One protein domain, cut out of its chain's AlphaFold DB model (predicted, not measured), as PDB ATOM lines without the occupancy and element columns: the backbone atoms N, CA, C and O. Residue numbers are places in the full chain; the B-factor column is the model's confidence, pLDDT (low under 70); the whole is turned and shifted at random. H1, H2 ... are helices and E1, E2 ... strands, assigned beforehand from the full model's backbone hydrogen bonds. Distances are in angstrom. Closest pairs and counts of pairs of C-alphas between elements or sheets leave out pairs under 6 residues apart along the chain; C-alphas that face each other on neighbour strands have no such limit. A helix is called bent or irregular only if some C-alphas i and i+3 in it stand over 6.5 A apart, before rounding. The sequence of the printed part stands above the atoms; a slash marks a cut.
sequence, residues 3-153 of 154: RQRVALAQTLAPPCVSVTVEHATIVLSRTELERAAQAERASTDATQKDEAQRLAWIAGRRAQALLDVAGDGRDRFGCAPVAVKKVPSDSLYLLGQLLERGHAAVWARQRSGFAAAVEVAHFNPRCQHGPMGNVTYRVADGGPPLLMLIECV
ATOM      1  N   ARG A   3      40.503  19.900  19.921       94.62
ATOM      2  CA  ARG A   3      40.272  19.610  18.509       94.62
ATOM      3  C   ARG A   3      41.608  19.356  17.834       94.62
ATOM      4  O   ARG A   3      42.542  20.127  18.026       94.62
ATOM      5  N   GLN A   4      41.668  18.304  17.036       95.88
ATOM      6  CA  GLN A   4      42.845  17.940  16.263       95.88
ATOM      7  C   GLN A   4      42.448  17.567  14.839       95.88
ATOM      8  O   GLN A   4      41.352  17.060  14.591       95.88
ATOM      9  N   ARG A   5      43.349  17.838  13.897       97.50
ATOM     10  CA  ARG A   5      43.232  17.384  12.514       97.50
ATOM     11  C   ARG A   5      44.156  16.188  12.338       97.50
ATOM     12  O   ARG A   5      45.351  16.311  12.584       97.50
ATOM     13  N   VAL A   6      43.609  15.073  11.878       97.69
ATOM     14  CA  VAL A   6      44.361  13.838  11.649       97.69
ATOM     15  C   VAL A   6      44.389  13.545  10.159       97.69
ATOM     16  O   VAL A   6      43.340  13.483   9.514       97.69
ATOM     17  N   ALA A   7      45.593  13.401   9.605       97.69
ATOM     18  CA  ALA A   7      45.779  12.976   8.224       97.69
ATOM     19  C   ALA A   7      45.314  11.523   8.063       97.69
ATOM     20  O   ALA A   7      45.598  10.681   8.911       97.69
ATOM     21  N   LEU A   8      44.594  11.240   6.982       96.69
ATOM     22  CA  LEU A   8      44.079   9.905   6.695       96.69
ATOM     23  C   LEU A   8      44.890   9.210   5.607       96.69
ATOM     24  O   LEU A   8      45.502   9.858   4.752       96.69
ATOM     25  N   ALA A   9      44.791   7.884   5.568       92.94
ATOM     26  CA  ALA A   9      45.240   7.114   4.422       92.94
ATOM     27  C   ALA A   9      44.486   7.566   3.158       92.94
ATOM     28  O   ALA A   9      43.256   7.657   3.141       92.94
ATOM     29  N   GLN A  10      45.234   7.863   2.095       90.38
ATOM     30  CA  GLN A  10      44.671   8.273   0.799       90.38
ATOM     31  C   GLN A  10      44.410   7.082  -0.126       90.38
ATOM     32  O   GLN A  10      43.673   7.195  -1.103       90.38
ATOM     33  N   THR A  11      45.002   5.934   0.194       85.12
ATOM     34  CA  THR A  11      44.813   4.657  -0.483       85.12
ATOM     35  C   THR A  11      44.865   3.541   0.557       85.12
ATOM     36  O   THR A  11      45.580   3.636   1.553       85.12
ATOM     37  N   LEU A  12      44.100   2.475   0.330       84.12
ATOM     38  CA  LEU A  12      44.193   1.234   1.095       84.12
ATOM     39  C   LEU A  12      44.221   0.082   0.102       84.12
ATOM     40  O   LEU A  12      43.285  -0.095  -0.677       84.12
ATOM     41  N   ALA A  13      45.317  -0.671   0.108       83.62
ATOM     42  CA  ALA A  13      45.429  -1.865  -0.710       83.62
ATOM     43  C   ALA A  13      44.547  -2.982  -0.121       83.62
ATOM     44  O   ALA A  13      44.502  -3.140   1.104       83.62
ATOM     45  N   PRO A  14      43.865  -3.781  -0.958       85.00
ATOM     46  CA  PRO A  14      43.266  -5.027  -0.506       85.00
ATOM     47  C   PRO A  14      44.328  -5.955   0.120       85.00
ATOM     48  O   PRO A  14      45.462  -5.983  -0.359       85.00
ATOM     49  N   PRO A  15      43.973  -6.757   1.140       92.88
ATOM     50  CA  PRO A  15      42.629  -6.933   1.680       92.88
ATOM     51  C   PRO A  15      42.209  -5.807   2.644       92.88
ATOM     52  O   PRO A  15      42.944  -5.409   3.542       92.88
ATOM     53  N   CYS A  16      40.970  -5.335   2.493       95.62
ATOM     54  CA  CYS A  16      40.394  -4.253   3.288       95.62
ATOM     55  C   CYS A  16      38.941  -4.548   3.677       95.62
ATOM     56  O   CYS A  16      38.280  -5.386   3.059       95.62
ATOM     57  N   VAL A  17      38.461  -3.844   4.699       96.38
ATOM     58  CA  VAL A  17      37.081  -3.868   5.196       96.38
ATOM     59  C   VAL A  17      36.500  -2.466   5.064       96.38
ATOM     60  O   VAL A  17      37.181  -1.490   5.369       96.38
ATOM     61  N   SER A  18      35.252  -2.351   4.621       95.88
ATOM     62  CA  SER A  18      34.568  -1.068   4.473       95.88
ATOM     63  C   SER A  18      33.314  -1.001   5.338       95.88
ATOM     64  O   SER A  18      32.374  -1.778   5.191       95.88
ATOM     65  N   VAL A  19      33.277  -0.038   6.253       95.50
ATOM     66  CA  VAL A  19      32.143   0.200   7.146       95.50
ATOM     67  C   VAL A  19      31.374   1.409   6.638       95.50
ATOM     68  O   VAL A  19      31.884   2.532   6.634       95.50
ATOM     69  N   THR A  20      30.140   1.190   6.189       93.06
ATOM     70  CA  THR A  20      29.274   2.290   5.746       93.06
ATOM     71  C   THR A  20      28.577   2.918   6.944       93.06
ATOM     72  O   THR A  20      27.764   2.264   7.595       93.06
ATOM     73  N   VAL A  21      28.885   4.186   7.204       90.88
ATOM     74  CA  VAL A  21      28.178   5.064   8.142       90.88
ATOM     75  C   VAL A  21      27.251   6.001   7.360       90.88
ATOM     76  O   VAL A  21      27.257   6.011   6.130       90.88
ATOM     77  N   GLU A  22      26.430   6.783   8.054       88.00
ATOM     78  CA  GLU A  22      25.315   7.535   7.457       88.00
ATOM     79  C   GLU A  22      25.696   8.353   6.203       88.00
ATOM     80  O   GLU A  22      25.030   8.276   5.164       88.00
ATOM     81  N   HIS A  23      26.814   9.085   6.256       90.06
ATOM     82  CA  HIS A  23      27.242   9.984   5.175       90.06
ATOM     83  C   HIS A  23      28.591   9.627   4.532       90.06
ATOM     84  O   HIS A  23      29.072  10.351   3.649       90.06
ATOM     85  N   ALA A  24      29.206   8.515   4.934       93.44
ATOM     86  CA  ALA A  24      30.538   8.131   4.478       93.44
ATOM     87  C   ALA A  24      30.786   6.623   4.577       93.44
ATOM     88  O   ALA A  24      30.077   5.892   5.261       93.44
ATOM     89  N   THR A  25      31.848   6.167   3.928       94.62
ATOM     90  CA  THR A  25      32.401   4.829   4.118       94.62
ATOM     91  C   THR A  25      33.791   4.957   4.722       94.62
ATOM     92  O   THR A  25      34.643   5.658   4.175       94.62
ATOM     93  N   ILE A  26      34.011   4.290   5.852       95.56
ATOM     94  CA  ILE A  26      35.318   4.174   6.500       95.56
ATOM     95  C   ILE A  26      35.940   2.873   6.004       95.56
ATOM     96  O   ILE A  26      35.362   1.804   6.178       95.56
ATOM     97  N   VAL A  27      37.102   2.961   5.375       96.19
ATOM     98  CA  VAL A  27      37.852   1.817   4.866       96.19
ATOM     99  C   VAL A  27      39.029   1.555   5.797       96.19
ATOM    100  O   VAL A  27      39.735   2.482   6.197       96.19
ATOM    101  N   LEU A  28      39.220   0.288   6.149       96.00
ATOM    102  CA  LEU A  28      40.220  -0.198   7.091       96.00
ATOM    103  C   LEU A  28      41.051  -1.300   6.430       96.00
ATOM    104  O   LEU A  28      40.525  -2.108   5.662       96.00
ATOM    105  N   SER A  29      42.339  -1.374   6.760       94.88
ATOM    106  CA  SER A  29      43.173  -2.518   6.381       94.88
ATOM    107  C   SER A  29      42.701  -3.776   7.111       94.88
ATOM    108  O   SER A  29      42.620  -3.793   8.341       94.88
ATOM    109  N   ARG A  30      42.419  -4.850   6.366       95.00
ATOM    110  CA  ARG A  30      42.054  -6.139   6.968       95.00
ATOM    111  C   ARG A  30      43.235  -6.716   7.748       95.00
ATOM    112  O   ARG A  30      43.035  -7.245   8.831       95.00
ATOM    113  N   THR A  31      44.456  -6.536   7.246       92.75
ATOM    114  CA  THR A  31      45.683  -6.992   7.910       92.75
ATOM    115  C   THR A  31      45.891  -6.316   9.267       92.75
ATOM    116  O   THR A  31      46.320  -6.969  10.215       92.75
ATOM    117  N   GLU A  32      45.551  -5.029   9.401       91.62
ATOM    118  CA  GLU A  32      45.603  -4.338  10.698       91.62
ATOM    119  C   GLU A  32      44.589  -4.922  11.692       91.62
ATOM    120  O   GLU A  32      44.928  -5.160  12.852       91.62
ATOM    121  N   LEU A  33      43.364  -5.203  11.230       94.31
ATOM    122  CA  LEU A  33      42.324  -5.832  12.052       94.31
ATOM    123  C   LEU A  33      42.724  -7.250  12.479       94.31
ATOM    124  O   LEU A  33      42.573  -7.611  13.642       94.31
ATOM    125  N   GLU A  34      43.279  -8.043  11.564       94.81
ATOM    126  CA  GLU A  34      43.752  -9.400  11.846       94.81
ATOM    127  C   GLU A  34      44.915  -9.398  12.839       94.81
ATOM    128  O   GLU A  34      44.933 -10.219  13.755       94.81
ATOM    129  N   ARG A  35      45.850  -8.445  12.725       90.69
ATOM    130  CA  ARG A  35      46.949  -8.304  13.688       90.69
ATOM    131  C   ARG A  35      46.435  -7.937  15.078       90.69
ATOM    132  O   ARG A  35      46.886  -8.516  16.062       90.69
ATOM    133  N   ALA A  36      45.481  -7.009  15.164       90.31
ATOM    134  CA  ALA A  36      44.844  -6.665  16.433       90.31
ATOM    135  C   ALA A  36      44.121  -7.881  17.040       90.31
ATOM    136  O   ALA A  36      44.296  -8.167  18.222       90.31
ATOM    137  N   ALA A  37      43.373  -8.638  16.233       92.25
ATOM    138  CA  ALA A  37      42.683  -9.849  16.678       92.25
ATOM    139  C   ALA A  37      43.652 -10.958  17.135       92.25
ATOM    140  O   ALA A  37      43.361 -11.689  18.074       92.25
ATOM    141  N   GLN A  38      44.828 -11.085  16.515       88.31
ATOM    142  CA  GLN A  38      45.860 -12.034  16.956       88.31
ATOM    143  C   GLN A  38      46.511 -11.614  18.282       88.31
ATOM    144  O   GLN A  38      46.790 -12.472  19.120       88.31
ATOM    145  N   ALA A  39      46.721 -10.312  18.499       81.19
ATOM    146  CA  ALA A  39      47.279  -9.791  19.749       81.19
ATOM    147  C   ALA A  39      46.383 -10.090  20.968       81.19
ATOM    148  O   ALA A  39      46.890 -10.308  22.068       81.19
ATOM    149  N   GLU A  40      45.064 -10.157  20.771       77.50
ATOM    150  CA  GLU A  40      44.101 -10.602  21.789       77.50
ATOM    151  C   GLU A  40      44.350 -12.050  22.217       77.50
ATOM    152  O   GLU A  40      44.519 -12.303  23.409       77.50
ATOM    153  N   ARG A  41      44.489 -12.970  21.257       73.06
ATOM    154  CA  ARG A  41      44.744 -14.395  21.527       73.06
ATOM    155  C   ARG A  41      46.089 -14.650  22.202       73.06
ATOM    156  O   ARG A  41      46.221 -15.598  22.957       73.06
ATOM    157  N   ALA A  42      47.090 -13.812  21.939       70.88
ATOM    158  CA  ALA A  42      48.379 -13.884  22.630       70.88
ATOM    159  C   ALA A  42      48.314 -13.328  24.067       70.88
ATOM    160  O   ALA A  42      49.184 -13.613  24.885       70.88
ATOM    161  N   SER A  43      47.289 -12.531  24.385       65.31
ATOM    162  CA  SER A  43      47.144 -11.861  25.680       65.31
ATOM    163  C   SER A  43      46.400 -12.697  26.728       65.31
ATOM    164  O   SER A  43      46.361 -12.290  27.887       65.31
ATOM    165  N   THR A  44      45.830 -13.850  26.364       60.91
ATOM    166  CA  THR A  44      45.089 -14.732  27.284       60.91
ATOM    167  C   THR A  44      45.970 -15.472  28.299       60.91
ATOM    168  O   THR A  44      45.436 -15.958  29.291       60.91
ATOM    169  N   ASP A  45      47.295 -15.511  28.100       57.81
ATOM    170  CA  ASP A  45      48.239 -16.267  28.943       57.81
ATOM    171  C   ASP A  45      48.952 -15.447  30.036       57.81
ATOM    172  O   ASP A  45      49.582 -16.028  30.920       57.81
ATOM    173  N   ALA A  46      48.860 -14.111  30.038       50.41
ATOM    174  CA  ALA A  46      49.541 -13.291  31.044       50.41
ATOM    175  C   ALA A  46      48.541 -12.645  32.008       50.41
ATOM    176  O   ALA A  46      47.576 -12.002  31.602       50.41
ATOM    177  N   THR A  47      48.795 -12.804  33.309       57.50
ATOM    178  CA  THR A  47      48.156 -12.065  34.408       57.50
ATOM    179  C   THR A  47      47.850 -10.621  33.994       57.50
ATOM    180  O   THR A  47      48.780  -9.857  33.755       57.50
ATOM    181  N   GLN A  48      46.558 -10.265  33.940       57.84
ATOM    182  CA  GLN A  48      45.958  -9.006  33.447       57.84
ATOM    183  C   GLN A  48      46.366  -7.724  34.218       57.84
ATOM    184  O   GLN A  48      45.537  -6.849  34.464       57.84
ATOM    185  N   LYS A  49      47.613  -7.604  34.680       58.66
ATOM    186  CA  LYS A  49      48.076  -6.473  35.495       58.66
ATOM    187  C   LYS A  49      48.633  -5.309  34.673       58.66
ATOM    188  O   LYS A  49      48.809  -4.239  35.247       58.66
ATOM    189  N   ASP A  50      48.886  -5.486  33.376       81.50
ATOM    190  CA  ASP A  50      49.312  -4.396  32.494       81.50
ATOM    191  C   ASP A  50      48.114  -3.795  31.736       81.50
ATOM    192  O   ASP A  50      47.422  -4.477  30.973       81.50
ATOM    193  N   GLU A  51      47.871  -2.499  31.941       81.94
ATOM    194  CA  GLU A  51      46.822  -1.742  31.251       81.94
ATOM    195  C   GLU A  51      47.043  -1.737  29.730       81.94
ATOM    196  O   GLU A  51      46.077  -1.814  28.972       81.94
ATOM    197  N   ALA A  52      48.295  -1.733  29.258       81.56
ATOM    198  CA  ALA A  52      48.585  -1.804  27.827       81.56
ATOM    199  C   ALA A  52      48.105  -3.133  27.221       81.56
ATOM    200  O   ALA A  52      47.497  -3.151  26.146       81.56
ATOM    201  N   GLN A  53      48.309  -4.239  27.939       82.12
ATOM    202  CA  GLN A  53      47.851  -5.562  27.527       82.12
ATOM    203  C   GLN A  53      46.321  -5.666  27.558       82.12
ATOM    204  O   GLN A  53      45.712  -6.195  26.627       82.12
ATOM    205  N   ARG A  54      45.678  -5.092  28.581       84.19
ATOM    206  CA  ARG A  54      44.214  -5.004  28.660       84.19
ATOM    207  C   ARG A  54      43.624  -4.220  27.486       84.19
ATOM    208  O   ARG A  54      42.667  -4.679  26.863       84.19
ATOM    209  N   LEU A  55      44.203  -3.069  27.145       85.75
ATOM    210  CA  LEU A  55      43.768  -2.264  26.001       85.75
ATOM    211  C   LEU A  55      43.979  -2.997  24.669       85.75
ATOM    212  O   LEU A  55      43.108  -2.933  23.800       85.75
ATOM    213  N   ALA A  56      45.089  -3.727  24.512       85.62
ATOM    214  CA  ALA A  56      45.341  -4.553  23.333       85.62
ATOM    215  C   ALA A  56      44.313  -5.689  23.195       85.62
ATOM    216  O   ALA A  56      43.786  -5.907  22.104       85.62
ATOM    217  N   TRP A  57      43.963  -6.353  24.300       88.00
ATOM    218  CA  TRP A  57      42.926  -7.386  24.326       88.00
ATOM    219  C   TRP A  57      41.548  -6.833  23.930       88.00
ATOM    220  O   TRP A  57      40.871  -7.399  23.069       88.00
ATOM    221  N   ILE A  58      41.153  -5.675  24.479       89.88
ATOM    222  CA  ILE A  58      39.902  -4.988  24.106       89.88
ATOM    223  C   ILE A  58      39.906  -4.635  22.612       89.88
ATOM    224  O   ILE A  58      38.936  -4.911  21.902       89.88
ATOM    225  N   ALA A  59      40.999  -4.050  22.115       91.44
ATOM    226  CA  ALA A  59      41.133  -3.690  20.707       91.44
ATOM    227  C   ALA A  59      41.034  -4.918  19.790       91.44
ATOM    228  O   ALA A  59      40.344  -4.864  18.772       91.44
ATOM    229  N   GLY A  60      41.656  -6.040  20.160       92.62
ATOM    230  CA  GLY A  60      41.594  -7.260  19.364       92.62
ATOM    231  C   GLY A  60      40.220  -7.927  19.367       92.62
ATOM    232  O   GLY A  60      39.762  -8.343  18.305       92.62
ATOM    233  N   ARG A  61      39.485  -7.911  20.487       93.69
ATOM    234  CA  ARG A  61      38.075  -8.347  20.507       93.69
ATOM    235  C   ARG A  61      37.196  -7.513  19.582       93.69
ATOM    236  O   ARG A  61      36.388  -8.057  18.831       93.69
ATOM    237  N   ARG A  62      37.367  -6.190  19.615       95.19
ATOM    238  CA  ARG A  62      36.650  -5.259  18.732       95.19
ATOM    239  C   ARG A  62      36.985  -5.502  17.261       95.19
ATOM    240  O   ARG A  62      36.086  -5.422  16.422       95.19
ATOM    241  N   ALA A  63      38.248  -5.813  16.962       95.75
ATOM    242  CA  ALA A  63      38.722  -6.127  15.618       95.75
ATOM    243  C   ALA A  63      38.148  -7.451  15.106       95.75
ATOM    244  O   ALA A  63      37.636  -7.495  13.990       95.75
ATOM    245  N   GLN A  64      38.160  -8.499  15.935       95.25
ATOM    246  CA  GLN A  64      37.556  -9.789  15.606       95.25
ATOM    247  C   GLN A  64      36.063  -9.629  15.300       95.25
ATOM    248  O   GLN A  64      35.609 -10.075  14.254       95.25
ATOM    249  N   ALA A  65      35.328  -8.881  16.125       94.50
ATOM    250  CA  ALA A  65      33.910  -8.629  15.885       94.50
ATOM    251  C   ALA A  65      33.626  -7.889  14.561       94.50
ATOM    252  O   ALA A  65      32.580  -8.113  13.959       94.50
ATOM    253  N   LEU A  66      34.535  -7.026  14.083       94.69
ATOM    254  CA  LEU A  66      34.424  -6.421  12.747       94.69
ATOM    255  C   LEU A  66      34.681  -7.439  11.634       94.69
ATOM    256  O   LEU A  66      33.996  -7.404  10.614       94.69
ATOM    257  N   LEU A  67      35.667  -8.320  11.822       95.31
ATOM    258  CA  LEU A  67      35.996  -9.379  10.870       95.31
ATOM    259  C   LEU A  67      34.856 -10.401  10.751       95.31
ATOM    260  O   LEU A  67      34.539 -10.806   9.640       95.31
ATOM    261  N   ASP A  68      34.201 -10.751  11.860       95.06
ATOM    262  CA  ASP A  68      33.112 -11.739  11.902       95.06
ATOM    263  C   ASP A  68      31.861 -11.291  11.131       95.06
ATOM    264  O   ASP A  68      31.091 -12.114  10.639       95.06
ATOM    265  N   VAL A  69      31.638  -9.978  11.025       95.06
ATOM    266  CA  VAL A  69      30.480  -9.402  10.323       95.06
ATOM    267  C   VAL A  69      30.820  -8.877   8.928       95.06
ATOM    268  O   VAL A  69      29.935  -8.349   8.243       95.06
ATOM    269  N   ALA A  70      32.083  -8.991   8.511       94.38
ATOM    270  CA  ALA A  70      32.518  -8.637   7.170       94.38
ATOM    271  C   ALA A  70      31.935  -9.628   6.160       94.38
ATOM    272  O   ALA A  70      32.054 -10.838   6.317       94.38
ATOM    273  N   GLY A  71      31.271  -9.109   5.127       89.75
ATOM    274  CA  GLY A  71      30.728  -9.952   4.068       89.75
ATOM    275  C   GLY A  71      31.820 -10.534   3.168       89.75
ATOM    276  O   GLY A  71      32.877  -9.935   2.991       89.75
ATOM    277  N   ASP A  72      31.516 -11.654   2.514       86.44
ATOM    278  CA  ASP A  72      32.441 -12.331   1.589       86.44
ATOM    279  C   ASP A  72      32.570 -11.631   0.221       86.44
ATOM    280  O   ASP A  72      33.448 -11.945  -0.585       86.44
ATOM    281  N   GLY A  73      31.679 -10.676  -0.056       89.62
ATOM    282  CA  GLY A  73      31.671  -9.889  -1.285       89.62
ATOM    283  C   GLY A  73      32.728  -8.785  -1.316       89.62
ATOM    284  O   GLY A  73      33.443  -8.526  -0.349       89.62
ATOM    285  N   ARG A  74      32.797  -8.086  -2.450       93.38
ATOM    286  CA  ARG A  74      33.639  -6.901  -2.632       93.38
ATOM    287  C   ARG A  74      32.766  -5.715  -2.993       93.38
ATOM    288  O   ARG A  74      31.924  -5.810  -3.881       93.38
ATOM    289  N   ASP A  75      32.952  -4.612  -2.284       92.38
ATOM    290  CA  ASP A  75      32.328  -3.349  -2.640       92.38
ATOM    291  C   ASP A  75      33.116  -2.626  -3.743       92.38
ATOM    292  O   ASP A  75      34.094  -3.135  -4.293       92.38
ATOM    293  N   ARG A  76      32.702  -1.398  -4.061       90.31
ATOM    294  CA  ARG A  76      33.346  -0.571  -5.091       90.31
ATOM    295  C   ARG A  76      34.811  -0.207  -4.802       90.31
ATOM    296  O   ARG A  76      35.481   0.291  -5.697       90.31
ATOM    297  N   PHE A  77      35.282  -0.390  -3.569       90.00
ATOM    298  CA  PHE A  77      36.674  -0.167  -3.180       90.00
ATOM    299  C   PHE A  77      37.490  -1.471  -3.210       90.00
ATOM    300  O   PHE A  77      38.673  -1.457  -2.886       90.00
ATOM    301  N   GLY A  78      36.877  -2.605  -3.574       92.31
ATOM    302  CA  GLY A  78      37.508  -3.919  -3.467       92.31
ATOM    303  C   GLY A  78      37.603  -4.420  -2.021       92.31
ATOM    304  O   GLY A  78      38.384  -5.334  -1.731       92.31
ATOM    305  N   CYS A  79      36.819  -3.850  -1.103       95.06
ATOM    306  CA  CYS A  79      36.827  -4.189   0.318       95.06
ATOM    307  C   CYS A  79      35.632  -5.063   0.695       95.06
ATOM    308  O   CYS A  79      34.586  -5.018   0.049       95.06
ATOM    309  N   ALA A  80      35.792  -5.861   1.749       96.25
ATOM    310  CA  ALA A  80      34.706  -6.630   2.337       96.25
ATOM    311  C   ALA A  80      33.714  -5.671   3.023       96.25
ATOM    312  O   ALA A  80      34.115  -4.971   3.962       96.25
ATOM    313  N   PRO A  81      32.448  -5.593   2.574       95.56
ATOM    314  CA  PRO A  81      31.497  -4.645   3.128       95.56
ATOM    315  C   PRO A  81      31.001  -5.092   4.501       95.56
ATOM    316  O   PRO A  81      30.637  -6.248   4.715       95.56
ATOM    317  N   VAL A  82      30.908  -4.130   5.413       94.81
ATOM    318  CA  VAL A  82      30.332  -4.271   6.747       94.81
ATOM    319  C   VAL A  82      29.156  -3.311   6.883       94.81
ATOM    320  O   VAL A  82      29.274  -2.092   6.726       94.81
ATOM    321  N   ALA A  83      27.995  -3.868   7.221       87.50
ATOM    322  CA  ALA A  83      26.832  -3.073   7.582       87.50
ATOM    323  C   ALA A  83      26.987  -2.586   9.029       87.50
ATOM    324  O   ALA A  83      26.968  -3.410   9.940       87.50
ATOM    325  N   VAL A  84      27.069  -1.268   9.258       87.00
ATOM    326  CA  VAL A  84      27.281  -0.694  10.606       87.00
ATOM    327  C   VAL A  84      26.258  -1.182  11.639       87.00
ATOM    328  O   VAL A  84      26.611  -1.425  12.782       87.00
ATOM    329  N   LYS A  85      25.014  -1.451  11.222       88.25
ATOM    330  CA  LYS A  85      23.961  -2.021  12.084       88.25
ATOM    331  C   LYS A  85      24.259  -3.426  12.629       88.25
ATOM    332  O   LYS A  85      23.590  -3.863  13.554       88.25
ATOM    333  N   LYS A  86      25.193  -4.157  12.011       89.38
ATOM    334  CA  LYS A  86      25.665  -5.473  12.467       89.38
ATOM    335  C   LYS A  86      26.926  -5.365  13.326       89.38
ATOM    336  O   LYS A  86      27.306  -6.346  13.948       89.38
ATOM    337  N   VAL A  87      27.576  -4.202  13.346       89.00
ATOM    338  CA  VAL A  87      28.785  -3.966  14.135       89.00
ATOM    339  C   VAL A  87      28.376  -3.740  15.588       89.00
ATOM    340  O   VAL A  87      27.569  -2.844  15.845       89.00
ATOM    341  N   PRO A  88      28.920  -4.502  16.553       92.25
ATOM    342  CA  PRO A  88      28.709  -4.204  17.964       92.25
ATOM    343  C   PRO A  88      29.144  -2.771  18.279       92.25
ATOM    344  O   PRO A  88      30.202  -2.338  17.826       92.25
ATOM    345  N   SER A  89      28.365  -2.032  19.073       90.50
ATOM    346  CA  SER A  89      28.652  -0.616  19.365       90.50
ATOM    347  C   SER A  89      30.061  -0.397  19.923       90.50
ATOM    348  O   SER A  89      30.709   0.589  19.588       90.50
ATOM    349  N   ASP A  90      30.573  -1.353  20.703       90.62
ATOM    350  CA  ASP A  90      31.929  -1.313  21.252       90.62
ATOM    351  C   ASP A  90      33.026  -1.357  20.164       90.62
ATOM    352  O   ASP A  90      34.068  -0.711  20.282       90.62
ATOM    353  N   SER A  91      32.780  -2.030  19.035       93.56
ATOM    354  CA  SER A  91      33.711  -2.054  17.901       93.56
ATOM    355  C   SER A  91      33.836  -0.702  17.193       93.56
ATOM    356  O   SER A  91      34.845  -0.454  16.535       93.56
ATOM    357  N   LEU A  92      32.873   0.213  17.362       93.75
ATOM    358  CA  LEU A  92      32.971   1.569  16.811       93.75
ATOM    359  C   LEU A  92      34.097   2.383  17.469       93.75
ATOM    360  O   LEU A  92      34.670   3.257  16.822       93.75
ATOM    361  N   TYR A  93      34.488   2.053  18.704       93.81
ATOM    362  CA  TYR A  93      35.652   2.663  19.352       93.81
ATOM    363  C   TYR A  93      36.968   2.282  18.676       93.81
ATOM    364  O   TYR A  93      37.888   3.096  18.632       93.81
ATOM    365  N   LEU A  94      37.058   1.085  18.085       94.31
ATOM    366  CA  LEU A  94      38.216   0.722  17.270       94.31
ATOM    367  C   LEU A  94      38.255   1.535  15.968       94.31
ATOM    368  O   LEU A  94      39.329   1.972  15.563       94.31
ATOM    369  N   LEU A  95      37.104   1.801  15.339       94.69
ATOM    370  CA  LEU A  95      37.038   2.701  14.179       94.69
ATOM    371  C   LEU A  95      37.544   4.103  14.540       94.69
ATOM    372  O   LEU A  95      38.371   4.649  13.814       94.69
ATOM    373  N   GLY A  96      37.088   4.654  15.671       95.12
ATOM    374  CA  GLY A  96      37.575   5.930  16.201       95.12
ATOM    375  C   GLY A  96      39.090   5.932  16.419       95.12
ATOM    376  O   GLY A  96      39.792   6.798  15.906       95.12
ATOM    377  N   GLN A  97      39.623   4.893  17.066       94.19
ATOM    378  CA  GLN A  97      41.061   4.746  17.301       94.19
ATOM    379  C   GLN A  97      41.879   4.674  15.999       94.19
ATOM    380  O   GLN A  97      42.957   5.264  15.910       94.19
ATOM    381  N   LEU A  98      41.392   3.963  14.978       94.81
ATOM    382  CA  LEU A  98      42.067   3.868  13.679       94.81
ATOM    383  C   LEU A  98      41.997   5.187  12.896       94.81
ATOM    384  O   LEU A  98      42.953   5.519  12.194       94.81
ATOM    385  N   LEU A  99      40.914   5.957  13.048       95.88
ATOM    386  CA  LEU A  99      40.810   7.317  12.517       95.88
ATOM    387  C   LEU A  99      41.824   8.253  13.184       95.88
ATOM    388  O   LEU A  99      42.514   8.974  12.474       95.88
ATOM    389  N   GLU A 100      41.966   8.211  14.511       95.50
ATOM    390  CA  GLU A 100      42.927   9.049  15.256       95.50
ATOM    391  C   GLU A 100      44.386   8.719  14.954       95.50
ATOM    392  O   GLU A 100      45.248   9.594  15.011       95.50
ATOM    393  N   ARG A 101      44.671   7.466  14.591       94.50
ATOM    394  CA  ARG A 101      46.002   7.029  14.150       94.50
ATOM    395  C   ARG A 101      46.271   7.306  12.670       94.50
ATOM    396  O   ARG A 101      47.373   7.043  12.204       94.50
ATOM    397  N   GLY A 102      45.279   7.779  11.911       94.81
ATOM    398  CA  GLY A 102      45.397   7.970  10.462       94.81
ATOM    399  C   GLY A 102      45.466   6.667   9.653       94.81
ATOM    400  O   GLY A 102      45.786   6.689   8.469       94.81
ATOM    401  N   HIS A 103      45.154   5.524  10.270       94.06
ATOM    402  CA  HIS A 103      45.214   4.192   9.648       94.06
ATOM    403  C   HIS A 103      43.929   3.819   8.886       94.06
ATOM    404  O   HIS A 103      43.823   2.726   8.330       94.06
ATOM    405  N   ALA A 104      42.942   4.713   8.869       95.75
ATOM    406  CA  ALA A 104      41.718   4.576   8.096       95.75
ATOM    407  C   ALA A 104      41.741   5.498   6.869       95.75
ATOM    408  O   ALA A 104      42.328   6.581   6.901       95.75
ATOM    409  N   ALA A 105      41.049   5.092   5.808       96.25
ATOM    410  CA  ALA A 105      40.680   5.975   4.706       96.25
ATOM    411  C   ALA A 105      39.180   6.266   4.786       96.25
ATOM    412  O   ALA A 105      38.393   5.410   5.186       96.25
ATOM    413  N   VAL A 106      38.756   7.469   4.406       96.06
ATOM    414  CA  VAL A 106      37.342   7.863   4.495       96.06
ATOM    415  C   VAL A 106      36.860   8.363   3.154       96.06
ATOM    416  O   VAL A 106      37.411   9.316   2.618       96.06
ATOM    417  N   TRP A 107      35.796   7.767   2.629       94.19
ATOM    418  CA  TRP A 107      35.119   8.265   1.441       94.19
ATOM    419  C   TRP A 107      33.771   8.884   1.814       94.19
ATOM    420  O   TRP A 107      32.834   8.174   2.174       94.19
ATOM    421  N   ALA A 108      33.631  10.202   1.674       91.69
ATOM    422  CA  ALA A 108      32.344  10.880   1.848       91.69
ATOM    423  C   ALA A 108      31.498  10.796   0.568       91.69
ATOM    424  O   ALA A 108      32.021  10.982  -0.530       91.69
ATOM    425  N   ARG A 109      30.180  10.579   0.687       82.81
ATOM    426  CA  ARG A 109      29.285  10.434  -0.485       82.81
ATOM    427  C   ARG A 109      29.315  11.640  -1.435       82.81
ATOM    428  O   ARG A 109      29.136  11.466  -2.632       82.81
ATOM    429  N   GLN A 110      29.564  12.831  -0.894       78.75
ATOM    430  CA  GLN A 110      29.606  14.110  -1.612       78.75
ATOM    431  C   GLN A 110      30.973  14.396  -2.282       78.75
ATOM    432  O   GLN A 110      31.146  15.453  -2.878       78.75
ATOM    433  N   ARG A 111      31.972  13.505  -2.155       77.69
ATOM    434  CA  ARG A 111      33.343  13.715  -2.661       77.69
ATOM    435  C   ARG A 111      33.706  12.703  -3.749       77.69
ATOM    436  O   ARG A 111      33.280  11.550  -3.700       77.69
ATOM    437  N   SER A 112      34.553  13.127  -4.688       79.12
ATOM    438  CA  SER A 112      35.117  12.303  -5.770       79.12
ATOM    439  C   SER A 112      36.403  11.553  -5.380       79.12
ATOM    440  O   SER A 112      37.111  11.053  -6.248       79.12
ATOM    441  N   GLY A 113      36.716  11.461  -4.085       88.25
ATOM    442  CA  GLY A 113      37.955  10.870  -3.584       88.25
ATOM    443  C   GLY A 113      37.902  10.563  -2.089       88.25
ATOM    444  O   GLY A 113      36.964  10.967  -1.390       88.25
ATOM    445  N   PHE A 114      38.945   9.891  -1.596       93.62
ATOM    446  CA  PHE A 114      39.188   9.776  -0.162       93.62
ATOM    447  C   PHE A 114      39.446  11.161   0.450       93.62
ATOM    448  O   PHE A 114      39.998  12.064  -0.179       93.62
ATOM    449  N   ALA A 115      38.991  11.354   1.682       94.69
ATOM    450  CA  ALA A 115      39.243  12.558   2.446       94.69
ATOM    451  C   ALA A 115      40.723  12.625   2.845       94.69
ATOM    452  O   ALA A 115      41.286  11.650   3.337       94.69
ATOM    453  N   ALA A 116      41.324  13.806   2.701       95.31
ATOM    454  CA  ALA A 116      42.701  14.061   3.124       95.31
ATOM    455  C   ALA A 116      42.888  13.918   4.646       95.31
ATOM    456  O   ALA A 116      43.944  13.510   5.124       95.31
ATOM    457  N   ALA A 117      41.862  14.293   5.412       97.00
ATOM    458  CA  ALA A 117      41.924  14.348   6.861       97.00
ATOM    459  C   ALA A 117      40.537  14.272   7.507       97.00
ATOM    460  O   ALA A 117      39.510  14.544   6.870       97.00
ATOM    461  N   VAL A 118      40.541  13.991   8.806       97.12
ATOM    462  CA  VAL A 118      39.394  14.151   9.703       97.12
ATOM    463  C   VAL A 118      39.697  15.168  10.787       97.12
ATOM    464  O   VAL A 118      40.838  15.338  11.212       97.12
ATOM    465  N   GLU A 119      38.655  15.857  11.224       97.75
ATOM    466  CA  GLU A 119      38.660  16.616  12.462       97.75
ATOM    467  C   GLU A 119      38.127  15.717  13.579       97.75
ATOM    468  O   GLU A 119      37.026  15.171  13.471       97.75
ATOM    469  N   VAL A 120      38.914  15.583  14.643       97.00
ATOM    470  CA  VAL A 120      38.548  14.871  15.867       97.00
ATOM    471  C   VAL A 120      38.384  15.901  16.969       97.00
ATOM    472  O   VAL A 120      39.288  16.709  17.204       97.00
ATOM    473  N   ALA A 121      37.229  15.912  17.627       95.25
ATOM    474  CA  ALA A 121      36.961  16.828  18.725       95.25
ATOM    475  C   ALA A 121      36.495  16.071  19.970       95.25
ATOM    476  O   ALA A 121      35.435  15.450  19.946       95.25
ATOM    477  N   HIS A 122      37.276  16.183  21.047       93.62
ATOM    478  CA  HIS A 122      36.975  15.630  22.365       93.62
ATOM    479  C   HIS A 122      36.289  16.695  23.222       93.62
ATOM    480  O   HIS A 122      36.834  17.783  23.487       93.62
ATOM    481  N   PHE A 123      35.084  16.379  23.668       91.00
ATOM    482  CA  PHE A 123      34.268  17.180  24.556       91.00
ATOM    483  C   PHE A 123      34.248  16.548  25.944       91.00
ATOM    484  O   PHE A 123      33.948  15.374  26.103       91.00
ATOM    485  N   ASN A 124      34.560  17.361  26.951       86.56
ATOM    486  CA  ASN A 124      34.687  16.953  28.347       86.56
ATOM    487  C   ASN A 124      35.414  15.603  28.579       86.56
ATOM    488  O   ASN A 124      34.842  14.695  29.176       86.56
ATOM    489  N   PRO A 125      36.698  15.469  28.190       77.62
ATOM    490  CA  PRO A 125      37.442  14.212  28.350       77.62
ATOM    491  C   PRO A 125      37.695  13.825  29.824       77.62
ATOM    492  O   PRO A 125      38.169  12.733  30.112       77.62
ATOM    493  N   ARG A 126      37.395  14.721  30.778       79.12
ATOM    494  CA  ARG A 126      37.494  14.492  32.231       79.12
ATOM    495  C   ARG A 126      36.104  14.421  32.869       79.12
ATOM    496  O   ARG A 126      35.862  15.053  33.894       79.12
ATOM    497  N   CYS A 127      35.172  13.688  32.261       78.75
ATOM    498  CA  CYS A 127      33.776  13.701  32.704       78.75
ATOM    499  C   CYS A 127      33.482  12.935  34.009       78.75
ATOM    500  O   CYS A 127      32.336  12.909  34.443       78.75
ATOM    501  N   GLN A 128      34.506  12.394  34.679       73.38
ATOM    502  CA  GLN A 128      34.411  11.717  35.984       73.38
ATOM    503  C   GLN A 128      33.696  12.564  37.059       73.38
ATOM    504  O   GLN A 128      33.177  12.020  38.029       73.38
ATOM    505  N   HIS A 129      33.651  13.890  36.879       67.75
ATOM    506  CA  HIS A 129      32.980  14.839  37.772       67.75
ATOM    507  C   HIS A 129      32.148  15.899  37.017       67.75
ATOM    508  O   HIS A 129      32.071  17.047  37.450       67.75
ATOM    509  N   GLY A 130      31.561  15.570  35.859       68.44
ATOM    510  CA  GLY A 130      30.857  16.559  35.031       68.44
ATOM    511  C   GLY A 130      29.911  15.960  33.984       68.44
ATOM    512  O   GLY A 130      29.634  14.771  34.020       68.44
ATOM    513  N   PRO A 131      29.389  16.760  33.037       78.81
ATOM    514  CA  PRO A 131      28.465  16.262  32.013       78.81
ATOM    515  C   PRO A 131      29.122  15.196  31.126       78.81
ATOM    516  O   PRO A 131      30.338  15.191  30.985       78.81
ATOM    517  N   MET A 132      28.336  14.338  30.477       86.25
ATOM    518  CA  MET A 132      28.830  13.283  29.578       86.25
ATOM    519  C   MET A 132      29.967  13.751  28.644       86.25
ATOM    520  O   MET A 132      29.842  14.765  27.950       86.25
ATOM    521  N   GLY A 133      31.061  12.988  28.620       91.12
ATOM    522  CA  GLY A 133      32.179  13.176  27.699       91.12
ATOM    523  C   GLY A 133      31.930  12.456  26.377       91.12
ATOM    524  O   GLY A 133      31.373  11.357  26.354       91.12
ATOM    525  N   ASN A 134      32.324  13.061  25.261       93.50
ATOM    526  CA  ASN A 134      32.198  12.443  23.944       93.50
ATOM    527  C   ASN A 134      33.315  12.876  23.002       93.50
ATOM    528  O   ASN A 134      33.864  13.969  23.121       93.50
ATOM    529  N   VAL A 135      33.578  12.034  22.012       95.25
ATOM    530  CA  VAL A 135      34.443  12.340  20.881       95.25
ATOM    531  C   VAL A 135      33.619  12.328  19.600       95.25
ATOM    532  O   VAL A 135      32.785  11.448  19.372       95.25
ATOM    533  N   THR A 136      33.847  13.326  18.752       96.12
ATOM    534  CA  THR A 136      33.213  13.442  17.436       96.12
ATOM    535  C   THR A 136      34.260  13.377  16.338       96.12
ATOM    536  O   THR A 136      35.319  13.999  16.433       96.12
ATOM    537  N   TYR A 137      33.931  12.649  15.275       96.69
ATOM    538  CA  TYR A 137      34.749  12.488  14.082       96.69
ATOM    539  C   TYR A 137      34.005  13.080  12.898       96.69
ATOM    540  O   TYR A 137      32.863  12.705  12.611       96.69
ATOM    541  N   ARG A 138      34.652  13.992  12.180       96.00
ATOM    542  CA  ARG A 138      34.090  14.639  10.995       96.00
ATOM    543  C   ARG A 138      35.116  14.641   9.883       96.00
ATOM    544  O   ARG A 138      36.304  14.798  10.145       96.00
ATOM    545  N   VAL A 139      34.676  14.524   8.635       95.56
ATOM    546  CA  VAL A 139      35.557  14.852   7.509       95.56
ATOM    547  C   VAL A 139      36.005  16.305   7.664       95.56
ATOM    548  O   VAL A 139      35.181  17.185   7.922       95.56
ATOM    549  N   ALA A 140      37.309  16.550   7.554       93.94
ATOM    550  CA  ALA A 140      37.845  17.891   7.730       93.94
ATOM    551  C   ALA A 140      37.339  18.857   6.637       93.94
ATOM    552  O   ALA A 140      36.717  18.438   5.657       93.94
ATOM    553  N   ASP A 141      37.609  20.153   6.810       88.44
ATOM    554  CA  ASP A 141      37.237  21.212   5.854       88.44
ATOM    555  C   ASP A 141      35.713  21.345   5.658       88.44
ATOM    556  O   ASP A 141      35.219  21.551   4.554       88.44
ATOM    557  N   GLY A 142      34.956  21.197   6.752       84.50
ATOM    558  CA  GLY A 142      33.495  21.351   6.751       84.50
ATOM    559  C   GLY A 142      32.724  20.159   6.178       84.50
ATOM    560  O   GLY A 142      31.538  20.285   5.886       84.50
ATOM    561  N   GLY A 143      33.374  19.003   6.011       89.12
ATOM    562  CA  GLY A 143      32.723  17.791   5.523       89.12
ATOM    563  C   GLY A 143      31.719  17.173   6.513       89.12
ATOM    564  O   GLY A 143      31.549  17.657   7.634       89.12
ATOM    565  N   PRO A 144      31.029  16.088   6.114       92.62
ATOM    566  CA  PRO A 144      29.972  15.486   6.925       92.62
ATOM    567  C   PRO A 144      30.506  14.792   8.193       92.62
ATOM    568  O   PRO A 144      31.680  14.392   8.236       92.62
ATOM    569  N   PRO A 145      29.650  14.607   9.219       93.12
ATOM    570  CA  PRO A 145      29.981  13.792  10.383       93.12
ATOM    571  C   PRO A 145      30.169  12.322   9.993       93.12
ATOM    572  O   PRO A 145      29.556  11.826   9.046       93.12
ATOM    573  N   LEU A 146      31.044  11.642  10.732       93.31
ATOM    574  CA  LEU A 146      31.369  10.229  10.546       93.31
ATOM    575  C   LEU A 146      30.846   9.387  11.703       93.31
ATOM    576  O   LEU A 146      30.113   8.427  11.489       93.31
ATOM    577  N   LEU A 147      31.261   9.740  12.920       93.31
ATOM    578  CA  LEU A 147      31.009   8.989  14.143       93.31
ATOM    579  C   LEU A 147      30.935   9.958  15.326       93.31
ATOM    580  O   LEU A 147      31.621  10.981  15.353       93.31
ATOM    581  N   MET A 148      30.141   9.596  16.325       94.12
ATOM    582  CA  MET A 148      30.160  10.194  17.654       94.12
ATOM    583  C   MET A 148      30.183   9.052  18.661       94.12
ATOM    584  O   MET A 148      29.347   8.153  18.578       94.12
ATOM    585  N   LEU A 149      31.135   9.081  19.586       93.31
ATOM    586  CA  LEU A 149      31.302   8.051  20.605       93.31
ATOM    587  C   LEU A 149      31.267   8.689  21.985       93.31
ATOM    588  O   LEU A 149      31.819   9.769  22.194       93.31
ATOM    589  N   ILE A 150      30.631   8.008  22.930       90.88
ATOM    590  CA  ILE A 150      30.609   8.439  24.323       90.88
ATOM    591  C   ILE A 150      31.925   8.021  24.969       90.88
ATOM    592  O   ILE A 150      32.241   6.836  24.999       90.88
ATOM    593  N   GLU A 151      32.708   8.975  25.460       85.12
ATOM    594  CA  GLU A 151      33.985   8.676  26.120       85.12
ATOM    595  C   GLU A 151      33.764   8.284  27.576       85.12
ATOM    596  O   GLU A 151      34.413   7.372  28.081       85.12
ATOM    597  N   CYS A 152      32.824   8.952  28.246       82.00
ATOM    598  CA  CYS A 152      32.455   8.634  29.611       82.00
ATOM    599  C   CYS A 152      31.087   9.246  29.969       82.00
ATOM    600  O   CYS A 152      30.645  10.240  29.384       82.00
ATOM    601  N   VAL A 153      30.423   8.639  30.947       77.62
ATOM    602  CA  VAL A 153      29.174   9.099  31.575       77.62
ATOM    603  C   VAL A 153      29.396   9.200  33.085       77.62
ATOM    604  O   VAL A 153      30.401   8.690  33.581       77.62
TER     605      VAL A 153
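What this domain is: This is residues 3 to 153 of the 154 residues of an uncharacterized protein of Xanthomonas campestris pv. translucens (UniProt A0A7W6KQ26). Two four-stranded sheets stand partly face to face with their strands crossed, like a wedge, and the short helix H3 fills the space between them. The two long helices H1 and H2 cross each other beside this core, reaching from the sheet E4 E2 E3 E5 to a far turn at residues 46 to 50. The printed part has 151 residues, with three named helices and eight named strands in the order E1 E2 E3 H1 H2 E4 H3 E5 E6 E7 E8; the class is mixed, helices and strands. One sheet runs E1 E6 E7 E8, antiparallel throughout, and the other E4 E2 E3 E5, mixed. The whole is compact, with a radius of gyration of the C-alphas of 15.6 A and spans of 48 by 40 by 25 A.

How they stand to each other: The first sheet holds E1, residues 3 to 7, E6, residues 117 to 123, E7, residues 133 to 139, and E8, residues 145 to 152, in that order, and is twisted. E1 and E6 are antiparallel, with N 4 and O 120 at 2.9 A. E6, E7 and E8 form a meander, each strand the antiparallel neighbour of the one before; N 121 and O 136 are 3.0 A apart, and N 135 and O 149 2.9 A. H3, residues 91 to 100, is on this sheet at a height of 8.6 A, as two layers, a helix on one face of a sheet. It lies over E7, and only just over E6 and E8 with three C-alphas each; it only just runs across the strands, at 61 degrees to E7 on the local plane. The closest C-alphas of H3 and E8, Tyr 93 and Leu 149, are 7.0 A apart. The second sheet runs E4, residues 80 to 83, E2, residues 16 to 21, E3, residues 24 to 29, and E5, residues 104 to 108. E4 and E2 are parallel, with N 82 and O 18 at 2.8 A. E2 and E3 are a hairpin, with N 19 and O 26 at 2.8 A, and E3 and E5 are antiparallel, with N 27 and O 105 at 2.8 A. H3 is also on this sheet, at a height of 9.9 A, over E3 and E5 and across the strands, at 84 degrees to E3 on the local plane. E4, H3 and E5 form a split strand-helix-strand unit, two strands running the same way with E2 and E3 between them, its crossover right-handed. The two sheets form a sandwich, two sheets face to face: the parts that face each other are 9.8 A centre to centre, and the strands of the one stand at 79 degrees to those of the other. H1, residues 30 to 45, touches H2, residues 51 to 68, opposite ways at a steep tilt of 50 degrees; the closest C-alphas, Ala 37 and Gly 60, are 3.9 A apart. H2 touches H3 with residues 59 to 66 alone, the C-alphas of Arg 62 and Ser 91 coming closest at 4.4 A. H2 only grazes the second sheet, with residues 66 to 68. H1 and H3 are apart. Every O i to N i+4 pair is within hydrogen-bond range in H2 and H3, and 9 of 12 in H1, which is only just irregular: C-alphas 42 and 45 are 6.7 A apart.

Where its parts are: E1 begins at C-alpha 3 (40.272, 19.610, 18.509) and is 13.4 A long; E2 is 16.1 A and E3 16.6 A. H1 is 25.0 A and H2 25.7 A long, H2 beginning at C-alpha 51 (46.822, -1.742, 31.251). E4 is 10.1 A, H3 14.7 A and E5 12.9 A. E6 is 19.5 A, E7 20.5 A and E8 20.1 A, E8 ending at C-alpha 152 (32.455, 8.634, 29.611).

The domain as a whole: The C-alphas of Thr 47 and Ser 112, the two farthest apart, are 48.8 A apart. The printed part has no cut, and H2 to E4, 11 residues, is a long link. The mean pLDDT of the printed part is 89.0; residues 43 to 49 and 129 to 130 are under 70.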